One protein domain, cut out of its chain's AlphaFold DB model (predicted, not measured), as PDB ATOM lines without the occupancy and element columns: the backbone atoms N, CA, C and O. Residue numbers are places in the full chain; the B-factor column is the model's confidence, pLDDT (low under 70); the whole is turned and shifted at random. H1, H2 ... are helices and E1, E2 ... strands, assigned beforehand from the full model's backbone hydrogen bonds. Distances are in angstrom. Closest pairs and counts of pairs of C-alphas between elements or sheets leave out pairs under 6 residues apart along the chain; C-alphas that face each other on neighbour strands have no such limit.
ATOM      1  N   PHE A   8     180.676 162.913 165.973       64.88
ATOM      2  CA  PHE A   8     179.809 161.854 165.456       64.88
ATOM      3  C   PHE A   8     178.488 161.750 166.242       64.88
ATOM      4  O   PHE A   8     177.425 161.546 165.652       64.88
ATOM      5  N   ASP A   9     178.547 161.969 167.554       64.94
ATOM      6  CA  ASP A   9     177.417 162.052 168.480       64.94
ATOM      7  C   ASP A   9     176.471 163.221 168.158       64.94
ATOM      8  O   ASP A   9     175.278 163.002 167.943       64.94
ATOM      9  N   GLU A  10     176.983 164.442 167.987       66.50
ATOM     10  CA  GLU A  10     176.167 165.596 167.582       66.50
ATOM     11  C   GLU A  10     175.504 165.378 166.219       66.50
ATOM     12  O   GLU A  10     174.402 165.865 165.937       66.50
ATOM     13  N   HIS A  11     176.193 164.669 165.326       67.06
ATOM     14  CA  HIS A  11     175.647 164.320 164.033       67.06
ATOM     15  C   HIS A  11     174.511 163.299 164.160       67.06
ATOM     16  O   HIS A  11     173.536 163.446 163.422       67.06
ATOM     17  N   ILE A  12     174.586 162.337 165.079       65.75
ATOM     18  CA  ILE A  12     173.485 161.412 165.385       65.75
ATOM     19  C   ILE A  12     172.284 162.161 165.978       65.75
ATOM     20  O   ILE A  12     171.147 161.898 165.587       65.75
ATOM     21  N   GLU A  13     172.514 163.128 166.868       63.59
ATOM     22  CA  GLU A  13     171.432 163.891 167.501       63.59
ATOM     23  C   GLU A  13     170.688 164.810 166.520       63.59
ATOM     24  O   GLU A  13     169.474 164.984 166.616       63.59
ATOM     25  N   LYS A  14     171.394 165.370 165.528       66.75
ATOM     26  CA  LYS A  14     170.844 166.322 164.542       66.75
ATOM     27  C   LYS A  14     170.175 165.668 163.328       66.75
ATOM     28  O   LYS A  14     169.999 166.324 162.301       66.75
ATOM     29  N   VAL A  15     169.846 164.379 163.375       66.75
ATOM     30  CA  VAL A  15     169.228 163.714 162.219       66.75
ATOM     31  C   VAL A  15     167.822 164.260 161.977       66.75
ATOM     32  O   VAL A  15     166.942 164.190 162.835       66.75
ATOM     33  N   VAL A  16     167.607 164.805 160.778       63.91
ATOM     34  CA  VAL A  16     166.320 165.368 160.362       63.91
ATOM     35  C   VAL A  16     165.362 164.229 160.026       63.91
ATOM     36  O   VAL A  16     165.468 163.603 158.968       63.91
ATOM     37  N   ARG A  17     164.414 163.980 160.933       67.62
ATOM     38  CA  ARG A  17     163.298 163.057 160.713       67.62
ATOM     39  C   ARG A  17     162.338 163.673 159.702       67.62
ATOM     40  O   ARG A  17     161.714 164.696 159.985       67.62
ATOM     41  N   LYS A  18     162.213 163.059 158.529       71.19
ATOM     42  CA  LYS A  18     161.147 163.395 157.588       71.19
ATOM     43  C   LYS A  18     159.810 162.945 158.195       71.19
ATOM     44  O   LYS A  18     159.723 161.822 158.699       71.19
ATOM     45  N   PRO A  19     158.772 163.798 158.187       68.00
ATOM     46  CA  PRO A  19     157.447 163.382 158.621       68.00
ATOM     47  C   PRO A  19     156.970 162.219 157.743       68.00
ATOM     48  O   PRO A  19     157.112 162.274 156.525       68.00
ATOM     49  N   ASN A  20     156.421 161.179 158.377       74.94
ATOM     50  CA  ASN A  20     155.939 159.938 157.752       74.94
ATOM     51  C   ASN A  20     157.010 159.010 157.150       74.94
ATOM     52  O   ASN A  20     156.645 158.037 156.499       74.94
ATOM     53  N   ALA A  21     158.304 159.247 157.402       78.44
ATOM     54  CA  ALA A  21     159.349 158.320 156.981       78.44
ATOM     55  C   ALA A  21     159.620 157.217 158.015       78.44
ATOM     56  O   ALA A  21     159.662 157.456 159.226       78.44
ATOM     57  N   HIS A  22     159.879 156.011 157.521       83.62
ATOM     58  CA  HIS A  22     160.441 154.917 158.294       83.62
ATOM     59  C   HIS A  22     161.920 155.174 158.549       83.62
ATOM     60  O   HIS A  22     162.710 155.370 157.626       83.62
ATOM     61  N   TYR A  23     162.295 155.172 159.821       85.06
ATOM     62  CA  TYR A  23     163.667 155.403 160.228       85.06
ATOM     63  C   TYR A  23     164.382 154.084 160.479       85.06
ATOM     64  O   TYR A  23     163.942 153.284 161.304       85.06
ATOM     65  N   ILE A  24     165.487 153.876 159.774       86.31
ATOM     66  CA  ILE A  24     166.252 152.637 159.796       86.31
ATOM     67  C   ILE A  24     167.677 152.945 160.236       86.31
ATOM     68  O   ILE A  24     168.369 153.768 159.637       86.31
ATOM     69  N   ASP A  25     168.130 152.278 161.290       89.00
ATOM     70  CA  ASP A  25     169.439 152.537 161.879       89.00
ATOM     71  C   ASP A  25     170.119 151.259 162.377       89.00
ATOM     72  O   ASP A  25     169.449 150.306 162.761       89.00
ATOM     73  N   SER A  26     171.454 151.275 162.387       89.38
ATOM     74  CA  SER A  26     172.328 150.211 162.885       89.38
ATOM     75  C   SER A  26     172.141 148.848 162.201       89.38
ATOM     76  O   SER A  26     172.077 147.819 162.875       89.38
ATOM     77  N   ASN A  27     172.082 148.826 160.867       90.56
ATOM     78  CA  ASN A  27     171.853 147.598 160.093       90.56
ATOM     79  C   ASN A  27     173.111 147.114 159.371       90.56
ATOM     80  O   ASN A  27     173.952 147.915 158.957       90.56
ATOM     81  N   ILE A  28     173.202 145.795 159.200       92.88
ATOM     82  CA  ILE A  28     174.232 145.131 158.402       92.88
ATOM     83  C   ILE A  28     173.535 144.275 157.348       92.88
ATOM     84  O   ILE A  28     172.683 143.451 157.678       92.88
ATOM     85  N   GLY A  29     173.918 144.466 156.090       91.38
ATOM     86  CA  GLY A  29     173.351 143.792 154.934       91.38
ATOM     87  C   GLY A  29     172.875 144.765 153.851       91.38
ATOM     88  O   GLY A  29     172.894 145.989 154.032       91.38
ATOM     89  N   PRO A  30     172.441 144.222 152.705       90.75
ATOM     90  CA  PRO A  30     171.924 145.026 151.611       90.75
ATOM     91  C   PRO A  30     170.609 145.698 152.010       90.75
ATOM     92  O   PRO A  30     169.709 145.060 152.557       90.75
ATOM     93  N   LYS A  31     170.459 146.987 151.676       87.25
ATOM     94  CA  LYS A  31     169.244 147.769 151.988       87.25
ATOM     95  C   LYS A  31     167.971 147.139 151.418       87.25
ATOM     96  O   LYS A  31     166.903 147.274 152.003       87.25
ATOM     97  N   THR A  32     168.094 146.411 150.309       85.94
ATOM     98  CA  THR A  32     166.996 145.675 149.666       85.94
ATOM     99  C   THR A  32     166.434 144.541 150.523       85.94
ATOM    100  O   THR A  32     165.316 144.101 150.269       85.94
ATOM    101  N   ALA A  33     167.172 144.060 151.530       86.00
ATOM    102  CA  ALA A  33     166.676 143.060 152.473       86.00
ATOM    103  C   ALA A  33     165.662 143.645 153.467       86.00
ATOM    104  O   ALA A  33     164.901 142.899 154.082       86.00
ATOM    105  N   ILE A  34     165.634 144.971 153.625       82.81
ATOM    106  CA  ILE A  34     164.702 145.635 154.525       82.81
ATOM    107  C   ILE A  34     163.458 146.022 153.731       82.81
ATOM    108  O   ILE A  34     163.423 147.021 153.015       82.81
ATOM    109  N   PHE A  35     162.427 145.189 153.843       71.12
ATOM    110  CA  PHE A  35     161.163 145.411 153.158       71.12
ATOM    111  C   PHE A  35     160.288 146.369 153.967       71.12
ATOM    112  O   PHE A  35     159.573 145.959 154.881       71.12
ATOM    113  N   VAL A  36     160.341 147.652 153.624       68.19
ATOM    114  CA  VAL A  36     159.402 148.652 154.141       68.19
ATOM    115  C   VAL A  36     158.562 149.141 152.977       68.19
ATOM    116  O   VAL A  36     159.090 149.529 151.935       68.19
ATOM    117  N   GLY A  37     157.242 149.031 153.116       61.19
ATOM    118  CA  GLY A  37     156.306 149.424 152.072       61.19
ATOM    119  C   GLY A  37     156.523 150.884 151.675       61.19
ATOM    120  O   GLY A  37     156.286 151.775 152.477       61.19
ATOM    121  N   SER A  38     156.942 151.088 150.423       54.75
ATOM    122  CA  SER A  38     157.089 152.359 149.696       54.75
ATOM    123  C   SER A  38     158.056 153.411 150.267       54.75
ATOM    124  O   SER A  38     157.867 153.896 151.370       54.75
ATOM    125  N   ASN A  39     159.037 153.782 149.427       64.00
ATOM    126  CA  ASN A  39     159.792 155.038 149.197       64.00
ATOM    127  C   ASN A  39     160.125 156.050 150.316       64.00
ATOM    128  O   ASN A  39     161.063 156.824 150.132       64.00
ATOM    129  N   ASP A  40     159.448 156.057 151.455       77.88
ATOM    130  CA  ASP A  40     159.672 156.991 152.555       77.88
ATOM    131  C   ASP A  40     160.507 156.321 153.644       77.88
ATOM    132  O   ASP A  40     160.060 156.080 154.760       77.88
ATOM    133  N   THR A  41     161.747 155.971 153.305       84.94
ATOM    134  CA  THR A  41     162.712 155.411 154.256       84.94
ATOM    135  C   THR A  41     163.915 156.330 154.389       84.94
ATOM    136  O   THR A  41     164.412 156.856 153.395       84.94
ATOM    137  N   GLN A  42     164.387 156.512 155.619       86.38
ATOM    138  CA  GLN A  42     165.634 157.203 155.921       86.38
ATOM    139  C   GLN A  42     166.585 156.261 156.645       86.38
ATOM    140  O   GLN A  42     166.238 155.691 157.683       86.38
ATOM    141  N   PHE A  43     167.792 156.134 156.112       87.31
ATOM    142  CA  PHE A  43     168.863 155.336 156.683       87.31
ATOM    143  C   PHE A  43     169.826 156.228 157.464       87.31
ATOM    144  O   PHE A  43     170.490 157.100 156.901       87.31
ATOM    145  N   LEU A  44     169.952 155.979 158.768       87.06
ATOM    146  CA  LEU A  44     170.975 156.633 159.579       87.06
ATOM    147  C   LEU A  44     172.308 155.907 159.495       87.06
ATOM    148  O   LEU A  44     173.284 156.539 159.118       87.06
ATOM    149  N   ARG A  45     172.367 154.623 159.852       90.25
ATOM    150  CA  ARG A  45     173.561 153.780 159.707       90.25
ATOM    151  C   ARG A  45     173.169 152.458 159.063       90.25
ATOM    152  O   ARG A  45     172.340 151.721 159.601       90.25
ATOM    153  N   ASN A  46     173.791 152.153 157.933       92.88
ATOM    154  CA  ASN A  46     173.716 150.848 157.287       92.88
ATOM    155  C   ASN A  46     175.090 150.483 156.741       92.88
ATOM    156  O   ASN A  46     175.759 151.337 156.170       92.88
ATOM    157  N   PHE A  47     175.486 149.226 156.865       93.56
ATOM    158  CA  PHE A  47     176.666 148.706 156.189       93.56
ATOM    159  C   PHE A  47     176.278 147.523 155.312       93.56
ATOM    160  O   PHE A  47     175.767 146.529 155.816       93.56
ATOM    161  N   ASP A  48     176.530 147.621 154.011       94.62
ATOM    162  CA  ASP A  48     176.395 146.507 153.081       94.62
ATOM    163  C   ASP A  48     177.774 145.858 152.861       94.62
ATOM    164  O   ASP A  48     178.615 146.443 152.172       94.62
ATOM    165  N   PRO A  49     178.027 144.660 153.422       91.00
ATOM    166  CA  PRO A  49     179.312 143.987 153.276       91.00
ATOM    167  C   PRO A  49     179.542 143.431 151.867       91.00
ATOM    168  O   PRO A  49     180.685 143.179 151.506       91.00
ATOM    169  N   VAL A  50     178.485 143.222 151.073       91.19
ATOM    170  CA  VAL A  50     178.605 142.693 149.707       91.19
ATOM    171  C   VAL A  50     179.057 143.795 148.759       91.19
ATOM    172  O   VAL A  50     179.918 143.569 147.915       91.19
ATOM    173  N   ALA A  51     178.490 144.991 148.915       92.00
ATOM    174  CA  ALA A  51     178.855 146.158 148.118       92.00
ATOM    175  C   ALA A  51     180.038 146.953 148.703       92.00
ATOM    176  O   ALA A  51     180.514 147.877 148.054       92.00
ATOM    177  N   ALA A  52     180.487 146.623 149.920       94.31
ATOM    178  CA  ALA A  52     181.427 147.423 150.708       94.31
ATOM    179  C   ALA A  52     180.970 148.887 150.882       94.31
ATOM    180  O   ALA A  52     181.774 149.813 150.870       94.31
ATOM    181  N   MET A  53     179.665 149.099 151.070       95.06
ATOM    182  CA  MET A  53     179.071 150.436 151.154       95.06
ATOM    183  C   MET A  53     178.615 150.748 152.573       95.06
ATOM    184  O   MET A  53     177.829 150.003 153.163       95.06
ATOM    185  N   ILE A  54     179.034 151.894 153.106       93.62
ATOM    186  CA  ILE A  54     178.453 152.471 154.320       93.62
ATOM    187  C   ILE A  54     177.452 153.547 153.919       93.62
ATOM    188  O   ILE A  54     177.763 154.458 153.159       93.62
ATOM    189  N   THR A  55     176.244 153.474 154.463       91.62
ATOM    190  CA  THR A  55     175.287 154.577 154.437       91.62
ATOM    191  C   THR A  55     175.315 155.302 155.778       91.62
ATOM    192  O   THR A  55     175.097 154.674 156.817       91.62
ATOM    193  N   PHE A  56     175.535 156.617 155.753       88.19
ATOM    194  CA  PHE A  56     175.376 157.501 156.902       88.19
ATOM    195  C   PHE A  56     174.492 158.701 156.554       88.19
ATOM    196  O   PHE A  56     174.851 159.500 155.696       88.19
ATOM    197  N   LYS A  57     173.345 158.852 157.229       87.00
ATOM    198  CA  LYS A  57     172.354 159.920 156.954       87.00
ATOM    199  C   LYS A  57     171.937 159.998 155.480       87.00
ATOM    200  O   LYS A  57     172.008 161.064 154.874       87.00
ATOM    201  N   ASP A  58     171.549 158.868 154.901       87.19
ATOM    202  CA  ASP A  58     171.238 158.703 153.473       87.19
ATOM    203  C   ASP A  58     172.411 158.965 152.498       87.19
ATOM    204  O   ASP A  58     172.258 158.722 151.302       87.19
ATOM    205  N   TYR A  59     173.589 159.393 152.968       88.19
ATOM    206  CA  TYR A  59     174.793 159.481 152.139       88.19
ATOM    207  C   TYR A  59     175.490 158.133 152.067       88.19
ATOM    208  O   TYR A  59     175.664 157.463 153.082       88.19
ATOM    209  N   GLU A  60     175.910 157.757 150.868       91.50
ATOM    210  CA  GLU A  60     176.621 156.515 150.607       91.50
ATOM    211  C   GLU A  60     178.117 156.773 150.435       91.50
ATOM    212  O   GLU A  60     178.529 157.707 149.748       91.50
ATOM    213  N   TYR A  61     178.914 155.923 151.068       91.88
ATOM    214  CA  TYR A  61     180.365 155.971 151.064       91.88
ATOM    215  C   TYR A  61     180.891 154.591 150.686       91.88
ATOM    216  O   TYR A  61     180.552 153.597 151.334       91.88
ATOM    217  N   ASP A  62     181.706 154.546 149.637       93.81
ATOM    218  CA  ASP A  62     182.413 153.340 149.221       93.81
ATOM    219  C   ASP A  62     183.624 153.116 150.133       93.81
ATOM    220  O   ASP A  62     184.471 153.996 150.298       93.81
ATOM    221  N   MET A  63     183.681 151.944 150.762       93.06
ATOM    222  CA  MET A  63     184.745 151.568 151.685       93.06
ATOM    223  C   MET A  63     185.897 150.830 151.008       93.06
ATOM    224  O   MET A  63     186.882 150.546 151.686       93.06
ATOM    225  N   ASN A  64     185.818 150.519 149.712       92.56
ATOM    226  CA  ASN A  64     186.849 149.750 149.013       92.56
ATOM    227  C   ASN A  64     188.238 150.384 149.149       92.56
ATOM    228  O   ASN A  64     189.203 149.671 149.409       92.56
ATOM    229  N   GLU A  65     188.350 151.713 149.057       88.81
ATOM    230  CA  GLU A  65     189.631 152.410 149.240       88.81
ATOM    231  C   GLU A  65     190.220 152.181 150.642       88.81
ATOM    232  O   GLU A  65     191.415 151.929 150.788       88.81
ATOM    233  N   ILE A  66     189.376 152.211 151.674       89.44
ATOM    234  CA  ILE A  66     189.788 151.984 153.065       89.44
ATOM    235  C   ILE A  66     190.157 150.514 153.280       89.44
ATOM    236  O   ILE A  66     191.158 150.231 153.934       89.44
ATOM    237  N   ILE A  67     189.377 149.584 152.725       89.88
ATOM    238  CA  ILE A  67     189.633 148.140 152.812       89.88
ATOM    239  C   ILE A  67     190.990 147.810 152.189       89.88
ATOM    240  O   ILE A  67     191.809 147.163 152.835       89.88
ATOM    241  N   VAL A  68     191.262 148.319 150.983       92.69
ATOM    242  CA  VAL A  68     192.547 148.124 150.297       92.69
ATOM    243  C   VAL A  68     193.709 148.623 151.154       92.69
ATOM    244  O   VAL A  68     194.735 147.952 151.251       92.69
ATOM    245  N   GLU A  69     193.564 149.780 151.798       92.31
ATOM    246  CA  GLU A  69     194.646 150.338 152.608       92.31
ATOM    247  C   GLU A  69     194.853 149.582 153.924       92.31
ATOM    248  O   GLU A  69     195.993 149.372 154.342       92.31
ATOM    249  N   ILE A  70     193.774 149.100 154.545       90.75
ATOM    250  CA  ILE A  70     193.849 148.202 155.704       90.75
ATOM    251  C   ILE A  70     194.558 146.901 155.318       90.75
ATOM    252  O   ILE A  70     195.456 146.467 156.041       90.75
ATOM    253  N   ASP A  71     194.213 146.310 154.173       91.69
ATOM    254  CA  ASP A  71     194.828 145.074 153.685       91.69
ATOM    255  C   ASP A  71     196.325 145.249 153.407       91.69
ATOM    256  O   ASP A  71     197.120 144.368 153.749       91.69
ATOM    257  N   LYS A  72     196.743 146.397 152.851       92.31
ATOM    258  CA  LYS A  72     198.168 146.731 152.697       92.31
ATOM    259  C   LYS A  72     198.874 146.788 154.042       92.31
ATOM    260  O   LYS A  72     199.871 146.094 154.221       92.31
ATOM    261  N   ILE A  73     198.340 147.549 155.001       92.12
ATOM    262  CA  ILE A  73     198.918 147.655 156.349       92.12
ATOM    263  C   ILE A  73     199.024 146.268 156.985       92.12
ATOM    264  O   ILE A  73     200.047 145.934 157.580       92.12
ATOM    265  N   TYR A  74     197.985 145.445 156.867       89.12
ATOM    266  CA  TYR A  74     197.968 144.115 157.460       89.12
ATOM    267  C   TYR A  74     199.002 143.190 156.805       89.12
ATOM    268  O   TYR A  74     199.773 142.532 157.500       89.12
ATOM    269  N   THR A  75     199.091 143.201 155.475       87.19
ATOM    270  CA  THR A  75     200.033 142.368 154.716       87.19
ATOM    271  C   THR A  75     201.485 142.805 154.930       87.19
ATOM    272  O   THR A  75     202.348 141.969 155.169       87.19
ATOM    273  N   GLU A  76     201.775 144.107 154.914       78.81
ATOM    274  CA  GLU A  76     203.126 144.642 155.133       78.81
ATOM    275  C   GLU A  76     203.649 144.375 156.553       78.81
ATOM    276  O   GLU A  76     204.852 144.195 156.748       78.81
ATOM    277  N   ASN A  77     202.756 144.317 157.545       66.81
ATOM    278  CA  ASN A  77     203.118 143.997 158.925       66.81
ATOM    279  C   ASN A  77     203.194 142.489 159.214       66.81
ATOM    280  O   ASN A  77     203.785 142.113 160.220       66.81
ATOM    281  N   LEU A  78     202.647 141.630 158.348       58.91
ATOM    282  CA  LEU A  78     202.795 140.169 158.433       58.91
ATOM    283  C   LEU A  78     204.076 139.640 157.767       58.91
ATOM    284  O   LEU A  78     204.424 138.475 157.948       58.91
ATOM    285  N   VAL A  79     204.770 140.474 156.987       54.72
ATOM    286  CA  VAL A  79     206.019 140.126 156.279       54.72
ATOM    287  C   VAL A  79     207.270 140.600 157.054       54.72
ATOM    288  O   VAL A  79     208.390 140.509 156.553       54.72
ATOM    289  N   LYS A  80     207.106 141.073 158.295       48.09
ATOM    290  CA  LYS A  80     208.196 141.367 159.243       48.09
ATOM    291  C   LYS A  80     208.271 140.313 160.338       48.09
ATOM    292  O   LYS A  80     209.415 140.004 160.738       48.09
TER     293      LYS A  80
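What this domain is: This is residues 8 to 80 of the 80 residues of an uncharacterized protein of Bacillus safensis (UniProt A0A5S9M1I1). A small sheet of three strands, E3, E4 and E5, makes the middle of a long, flat shape, and the chain runs on from E5 into the helix H2, whose residues 68 to 78 stick out as part of a free arm that ends at residue 80. Toward the other end of the long axis lie a short parallel pair of strands, E1 and E2, and the wide unnamed loop of residues 25 to 40 between them, while the short helix H1 lies off to one side. The printed part has 73 residues with two named helices and five named strands, in the order H1 E1 E2 E3 E4 E5 H2, and its class is mixed, helices and strands. The larger sheet has the order E3, E4, E5 and is antiparallel. The whole is loose, with a radius of gyration of the C-alphas of 15.9 A and spans of 55 by 29 by 15 A.

How they stand to each other: H1, residues 8 to 13, is joined by a short link to E1, residues 22 to 24. E1 and E2, residues 41 to 43, are parallel neighbours at 21 degrees; N 24 and O 42 are within hydrogen-bond range at 2.9 A. E2 runs on into E3, residues 45 to 48, across a break of 1 residue, at 85 degrees. Residues 27 to 28 pair in parallel with residues 46 to 47 of E3. E3 and E4, residues 53 to 56, form an antiparallel hairpin at 173 degrees, with N 48 and O 53 within hydrogen-bond range at 2.8 A. E4 and E5, residues 59 to 62, form the next hairpin, antiparallel at 152 degrees, with N 56 and O 59 within hydrogen-bond range at 2.8 A. E3, E4 and E5 form a meander, each strand the antiparallel neighbour of the one before. The closest C-alphas of E2 and E4, those of Phe 43 and Thr 55, are 6.8 A apart. H2, residues 64 to 78, is not on this sheet, and neither is H1. H1 and H2 are apart; H2 and E4 are only just apart, the closest C-alphas being 8.1 A from each other. In H1 and H2 every O i to N i+4 pair is within hydrogen-bond range.

Where its parts are: H1 begins at C-alpha 8, (179.809, 161.854, 165.456), and measures 8.9 A from first to last C-alpha. E1 and E2 have three residues each. E3 measures 10.2 A, E4 9.8 A and E5 10.2 A. H2 measures 20.9 A, from C-alpha 64 at (186.849, 149.750, 149.013) to C-alpha 78 at (202.795, 140.169, 158.433).

The domain as a whole: The two C-alphas farthest apart, those of Asn 20 and Lys 80, are 55.5 A from each other. Without residues 68 to 80, which stand free, the body spans 36 by 29 by 14 A. The printed part has no cut. The link from E1 to E2, 16 residues, is long. The mean pLDDT of the printed part is 81.8; residues 8 to 17, 19, 36 to 39 and 77 to 80 are under 70.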